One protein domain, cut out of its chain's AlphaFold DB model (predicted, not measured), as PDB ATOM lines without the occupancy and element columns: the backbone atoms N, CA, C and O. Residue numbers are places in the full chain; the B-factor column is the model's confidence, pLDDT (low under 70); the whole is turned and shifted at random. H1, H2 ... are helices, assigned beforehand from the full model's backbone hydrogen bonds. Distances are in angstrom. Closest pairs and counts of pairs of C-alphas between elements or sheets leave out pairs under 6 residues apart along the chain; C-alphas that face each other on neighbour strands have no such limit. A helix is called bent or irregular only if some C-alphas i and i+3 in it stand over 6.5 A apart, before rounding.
ATOM      1  N   VAL A   9     182.625 178.074 161.093       60.47
ATOM      2  CA  VAL A   9     183.253 176.741 161.216       60.47
ATOM      3  C   VAL A   9     184.780 176.810 161.102       60.47
ATOM      4  O   VAL A   9     185.478 175.990 161.690       60.47
ATOM      5  N   ILE A  10     185.316 177.796 160.372       66.31
ATOM      6  CA  ILE A  10     186.769 177.965 160.199       66.31
ATOM      7  C   ILE A  10     187.424 178.362 161.530       66.31
ATOM      8  O   ILE A  10     188.554 177.964 161.795       66.31
ATOM      9  N   LEU A  11     186.704 179.100 162.380       73.38
ATOM     10  CA  LEU A  11     187.222 179.608 163.651       73.38
ATOM     11  C   LEU A  11     186.938 178.678 164.836       73.38
ATOM     12  O   LEU A  11     187.648 178.748 165.833       73.38
ATOM     13  N   ASP A  12     185.947 177.791 164.742       81.88
ATOM     14  CA  ASP A  12     185.562 176.882 165.830       81.88
ATOM     15  C   ASP A  12     186.717 175.975 166.302       81.88
ATOM     16  O   ASP A  12     186.923 175.762 167.498       81.88
ATOM     17  N   GLU A  13     187.527 175.476 165.367       84.00
ATOM     18  CA  GLU A  13     188.703 174.661 165.687       84.00
ATOM     19  C   GLU A  13     189.807 175.475 166.377       84.00
ATOM     20  O   GLU A  13     190.420 175.021 167.344       84.00
ATOM     21  N   ASP A  14     190.049 176.698 165.904       83.69
ATOM     22  CA  ASP A  14     191.056 177.582 166.488       83.69
ATOM     23  C   ASP A  14     190.635 178.082 167.879       83.69
ATOM     24  O   ASP A  14     191.480 178.198 168.770       83.69
ATOM     25  N   ILE A  15     189.333 178.303 168.101       84.19
ATOM     26  CA  ILE A  15     188.756 178.647 169.407       84.19
ATOM     27  C   ILE A  15     188.961 177.500 170.401       84.19
ATOM     28  O   ILE A  15     189.430 177.741 171.513       84.19
ATOM     29  N   ARG A  16     188.687 176.249 170.007       87.19
ATOM     30  CA  ARG A  16     188.916 175.076 170.869       87.19
ATOM     31  C   ARG A  16     190.387 174.931 171.260       87.19
ATOM     32  O   ARG A  16     190.691 174.843 172.446       87.19
ATOM     33  N   LYS A  17     191.306 175.050 170.295       87.31
ATOM     34  CA  LYS A  17     192.761 175.032 170.553       87.31
ATOM     35  C   LYS A  17     193.223 176.146 171.485       87.31
ATOM     36  O   LYS A  17     194.185 175.970 172.232       87.31
ATOM     37  N   LEU A  18     192.587 177.311 171.407       87.19
ATOM     38  CA  LEU A  18     192.890 178.448 172.264       87.19
ATOM     39  C   LEU A  18     192.390 178.201 173.698       87.19
ATOM     40  O   LEU A  18     193.121 178.456 174.657       87.19
ATOM     41  N   CYS A  19     191.193 177.629 173.851       86.88
ATOM     42  CA  CYS A  19     190.647 177.212 175.143       86.88
ATOM     43  C   CYS A  19     191.483 176.111 175.815       86.88
ATOM     44  O   CYS A  19     191.727 176.208 177.017       86.88
ATOM     45  N   ASP A  20     191.980 175.131 175.054       87.62
ATOM     46  CA  ASP A  20     192.853 174.060 175.564       87.62
ATOM     47  C   ASP A  20     194.172 174.601 176.134       87.62
ATOM     48  O   ASP A  20     194.723 174.055 177.087       87.62
ATOM     49  N   LYS A  21     194.657 175.724 175.592       87.00
ATOM     50  CA  LYS A  21     195.872 176.418 176.050       87.00
ATOM     51  C   LYS A  21     195.626 177.378 177.211       87.00
ATOM     52  O   LYS A  21     196.480 178.196 177.523       87.00
ATOM     53  N   GLY A  22     194.458 177.320 177.848       83.81
ATOM     54  CA  GLY A  22     194.165 178.113 179.044       83.81
ATOM     55  C   GLY A  22     193.668 179.533 178.772       83.81
ATOM     56  O   GLY A  22     193.509 180.308 179.711       83.81
ATOM     57  N   ALA A  23     193.331 179.885 177.528       84.06
ATOM     58  CA  ALA A  23     192.685 181.165 177.208       84.06
ATOM     59  C   ALA A  23     191.178 181.196 177.542       84.06
ATOM     60  O   ALA A  23     190.424 182.003 177.006       84.06
ATOM     61  N   ASN A  24     190.711 180.290 178.398       85.31
ATOM     62  CA  ASN A  24     189.330 180.220 178.869       85.31
ATOM     63  C   ASN A  24     189.070 181.116 180.095       85.31
ATOM     64  O   ASN A  24     187.919 181.309 180.478       85.31
ATOM     65  N   ASN A  25     190.116 181.658 180.726       85.19
ATOM     66  CA  ASN A  25     190.010 182.588 181.846       85.19
ATOM     67  C   ASN A  25     191.191 183.579 181.867       85.19
ATOM     68  O   ASN A  25     192.244 183.332 181.280       85.19
ATOM     69  N   LEU A  26     191.009 184.721 182.539       80.38
ATOM     70  CA  LEU A  26     192.000 185.804 182.586       80.38
ATOM     71  C   LEU A  26     193.383 185.368 183.133       80.38
ATOM     72  O   LEU A  26     194.386 185.677 182.490       80.38
ATOM     73  N   PRO A  27     193.487 184.640 184.269       83.50
ATOM     74  CA  PRO A  27     194.791 184.203 184.773       83.50
ATOM     75  C   PRO A  27     195.439 183.108 183.911       83.50
ATOM     76  O   PRO A  27     196.660 183.087 183.777       83.50
ATOM     77  N   GLY A  28     194.650 182.235 183.286       83.62
ATOM     78  CA  GLY A  28     195.115 181.214 182.347       83.62
ATOM     79  C   GLY A  28     195.702 181.831 181.081       83.62
ATOM     80  O   GLY A  28     196.766 181.408 180.637       83.62
ATOM     81  N   TRP A  29     195.106 182.921 180.585       83.06
ATOM     82  CA  TRP A  29     195.703 183.736 179.527       83.06
ATOM     83  C   TRP A  29     197.061 184.298 179.955       83.06
ATOM     84  O   TRP A  29     198.019 184.241 179.186       83.06
ATOM     85  N   SER A  30     197.168 184.858 181.166       80.62
ATOM     86  CA  SER A  30     198.431 185.426 181.661       80.62
ATOM     87  C   SER A  30     199.524 184.369 181.835       80.62
ATOM     88  O   SER A  30     200.679 184.633 181.510       80.62
ATOM     89  N   LEU A  31     199.166 183.173 182.306       84.69
ATOM     90  CA  LEU A  31     200.097 182.065 182.521       84.69
ATOM     91  C   LEU A  31     200.560 181.459 181.188       84.69
ATOM     92  O   LEU A  31     201.749 181.215 180.997       84.69
ATOM     93  N   ALA A  32     199.641 181.297 180.238       84.38
ATOM     94  CA  ALA A  32     199.905 180.713 178.928       84.38
ATOM     95  C   ALA A  32     200.147 181.764 177.830       84.38
ATOM     96  O   ALA A  32     199.993 181.471 176.644       84.38
ATOM     97  N   ALA A  33     200.542 182.993 178.185       83.69
ATOM     98  CA  ALA A  33     200.602 184.122 177.251       83.69
ATOM     99  C   ALA A  33     201.446 183.834 175.994       83.69
ATOM    100  O   ALA A  33     201.084 184.250 174.892       83.69
ATOM    101  N   ALA A  34     202.547 183.089 176.135       85.12
ATOM    102  CA  ALA A  34     203.386 182.678 175.010       85.12
ATOM    103  C   ALA A  34     202.670 181.689 174.069       85.12
ATOM    104  O   ALA A  34     202.716 181.843 172.847       85.12
ATOM    105  N   GLU A  35     201.967 180.705 174.627       82.75
ATOM    106  CA  GLU A  35     201.248 179.671 173.875       82.75
ATOM    107  C   GLU A  35     199.985 180.226 173.213       82.75
ATOM    108  O   GLU A  35     199.702 179.937 172.045       82.75
ATOM    109  N   VAL A  36     199.261 181.089 173.925       85.19
ATOM    110  CA  VAL A  36     198.127 181.861 173.415       85.19
ATOM    111  C   VAL A  36     198.568 182.726 172.238       85.19
ATOM    112  O   VAL A  36     197.963 182.653 171.168       85.19
ATOM    113  N   LYS A  37     199.678 183.463 172.371       86.62
ATOM    114  CA  LYS A  37     200.216 184.307 171.293       86.62
ATOM    115  C   LYS A  37     200.574 183.501 170.043       86.62
ATOM    116  O   LYS A  37     200.236 183.919 168.936       86.62
ATOM    117  N   ALA A  38     201.214 182.344 170.202       87.50
ATOM    118  CA  ALA A  38     201.538 181.466 169.077       87.50
ATOM    119  C   ALA A  38     200.275 180.924 168.378       87.50
ATOM    120  O   ALA A  38     200.223 180.834 167.151       87.50
ATOM    121  N   THR A  39     199.235 180.608 169.150       86.81
ATOM    122  CA  THR A  39     197.959 180.077 168.637       86.81
ATOM    123  C   THR A  39     197.175 181.124 167.872       86.81
ATOM    124  O   THR A  39     196.739 180.860 166.755       86.81
ATOM    125  N   VAL A  40     197.062 182.330 168.434       87.06
ATOM    126  CA  VAL A  40     196.414 183.469 167.777       87.06
ATOM    127  C   VAL A  40     197.129 183.799 166.470       87.06
ATOM    128  O   VAL A  40     196.478 183.973 165.448       87.06
ATOM    129  N   HIS A  41     198.466 183.812 166.461       86.75
ATOM    130  CA  HIS A  41     199.228 184.036 165.233       86.75
ATOM    131  C   HIS A  41     198.919 182.983 164.154       86.75
ATOM    132  O   HIS A  41     198.744 183.324 162.984       86.75
ATOM    133  N   ASN A  42     198.824 181.705 164.534       85.31
ATOM    134  CA  ASN A  42     198.481 180.636 163.598       85.31
ATOM    135  C   ASN A  42     197.037 180.751 163.072       85.31
ATOM    136  O   ASN A  42     196.815 180.592 161.876       85.31
ATOM    137  N   SER A  43     196.077 181.093 163.937       83.88
ATOM    138  CA  SER A  43     194.679 181.312 163.541       83.88
ATOM    139  C   SER A  43     194.528 182.496 162.578       83.88
ATOM    140  O   SER A  43     193.903 182.377 161.525       83.88
ATOM    141  N   THR A  44     195.207 183.617 162.853       86.50
ATOM    142  CA  THR A  44     195.238 184.779 161.951       86.50
ATOM    143  C   THR A  44     195.772 184.412 160.569       86.50
ATOM    144  O   THR A  44     195.227 184.854 159.559       86.50
ATOM    145  N   LYS A  45     196.810 183.571 160.498       87.88
ATOM    146  CA  LYS A  45     197.331 183.082 159.217       87.88
ATOM    147  C   LYS A  45     196.281 182.262 158.461       87.88
ATOM    148  O   LYS A  45     196.043 182.540 157.291       87.88
ATOM    149  N   HIS A  46     195.619 181.313 159.126       84.38
ATOM    150  CA  HIS A  46     194.553 180.516 158.510       84.38
ATOM    151  C   HIS A  46     193.403 181.382 157.981       84.38
ATOM    152  O   HIS A  46     192.902 181.129 156.885       84.38
ATOM    153  N   PHE A  47     193.026 182.437 158.708       82.12
ATOM    154  CA  PHE A  47     192.016 183.392 158.257       82.12
ATOM    155  C   PHE A  47     192.447 184.143 156.992       82.12
ATOM    156  O   PHE A  47     191.678 184.232 156.035       82.12
ATOM    157  N   LEU A  48     193.675 184.666 156.965       86.62
ATOM    158  CA  LEU A  48     194.197 185.384 155.801       86.62
ATOM    159  C   LEU A  48     194.339 184.469 154.581       86.62
ATOM    160  O   LEU A  48     193.994 184.882 153.476       86.62
ATOM    161  N   ASP A  49     194.769 183.224 154.776       86.31
ATOM    162  CA  ASP A  49     194.857 182.225 153.709       86.31
ATOM    163  C   ASP A  49     193.463 181.879 153.152       86.31
ATOM    164  O   ASP A  49     193.278 181.803 151.934       86.31
ATOM    165  N   ALA A  50     192.454 181.739 154.020       84.31
ATOM    166  CA  ALA A  50     191.065 181.520 153.613       84.31
ATOM    167  C   ALA A  50     190.484 182.731 152.863       84.31
ATOM    168  O   ALA A  50     189.866 182.567 151.810       84.31
ATOM    169  N   ALA A  51     190.726 183.949 153.355       81.25
ATOM    170  CA  ALA A  51     190.302 185.187 152.704       81.25
ATOM    171  C   ALA A  51     190.983 185.375 151.339       81.25
ATOM    172  O   ALA A  51     190.331 185.766 150.374       81.25
ATOM    173  N   ALA A  52     192.270 185.043 151.228       83.56
ATOM    174  CA  ALA A  52     192.993 185.051 149.962       83.56
ATOM    175  C   ALA A  52     192.447 183.995 148.986       83.56
ATOM    176  O   ALA A  52     192.321 184.267 147.793       83.56
ATOM    177  N   GLY A  53     192.088 182.805 149.479       81.88
ATOM    178  CA  GLY A  53     191.424 181.765 148.690       81.88
ATOM    179  C   GLY A  53     190.058 182.202 148.146       81.88
ATOM    180  O   GLY A  53     189.761 181.969 146.973       81.88
ATOM    181  N   GLU A  54     189.255 182.887 148.962       76.38
ATOM    182  CA  GLU A  54     187.973 183.467 148.541       76.38
ATOM    183  C   GLU A  54     188.182 184.612 147.535       76.38
ATOM    184  O   GLU A  54     187.530 184.648 146.495       76.38
ATOM    185  N   ALA A  55     189.145 185.506 147.782       75.88
ATOM    186  CA  ALA A  55     189.452 186.633 146.898       75.88
ATOM    187  C   ALA A  55     189.969 186.198 145.514       75.88
ATOM    188  O   ALA A  55     189.747 186.894 144.523       75.88
ATOM    189  N   ARG A  56     190.631 185.037 145.420       76.88
ATOM    190  CA  ARG A  56     191.087 184.452 144.145       76.88
ATOM    191  C   ARG A  56     189.951 183.928 143.269       76.88
ATOM    192  O   ARG A  56     190.167 183.731 142.078       76.88
ATOM    193  N   ASN A  57     188.761 183.718 143.832       70.88
ATOM    194  CA  ASN A  57     187.573 183.301 143.098       70.88
ATOM    195  C   ASN A  57     186.558 184.451 143.102       70.88
ATOM    196  O   ASN A  57     185.602 184.412 143.887       70.88
TER     197      ASN A  57
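This is residues 9 to 57 of the 160 residues of the protein "Putative retrotransposon hot spot protein (RHS)" of Trypanosoma cruzi (UniProt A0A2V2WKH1). One long helix, H3, has the shorter helix H1 beside it, nearly parallel in line and running the opposite way, while the short helix H2 sits in the turn between them at one end. At the other end residues 51 to 57 stick out past H1. The printed part has 49 residues with three named helices, in the order H1, H2, H3, and no named strand; its class is all helix. It is loose, with a radius of gyration of the C-alphas of 12.6 A, and its outline is a rod spanning 42 by 19 by 12 A.

Find C-alpha 33 at (200.602, 184.122, 177.251); from there H3, residues 33 to 55, runs 32.4 A to C-alpha 55 at (189.452, 186.633, 146.898). H1 is residues 9 to 20, starting at C-alpha 9 at (183.253, 176.741, 161.216) and covering 17.5 A. H1 is irregular, but only just: C-alphas 10 and 13 are 6.7 A apart, and its line is a rough one. Look at residues 26 to 31 for H2.

Start at H3, which H1 touches; their closest C-alphas, those of Asp 14 and Ser 43, are 6.0 A apart. The two run opposite ways at a shallow tilt of 6 degrees. H2 is close to H3 but not clearly touching, its closest C-alphas being those of Trp 29 and Val 36 at 6.8 A. Their lines are about perpendicular, at 74 degrees. H1 and H2 are apart. In H2 and H3 every O i to N i+4 pair is within hydrogen-bond range; in H1 it is 6 of 8.

The farthest C-alphas, those of Pro 27 and Asn 57, are 42.3 A apart. The printed part has no cut, and the links H1 to H2 and H2 to H3 are tight. Residues 51 to 57, of which 51 to 55 belong to H3, stand free. In this model the mean pLDDT of the printed part is 82.9; look for low confidence, under 70, at residues 9 to 10.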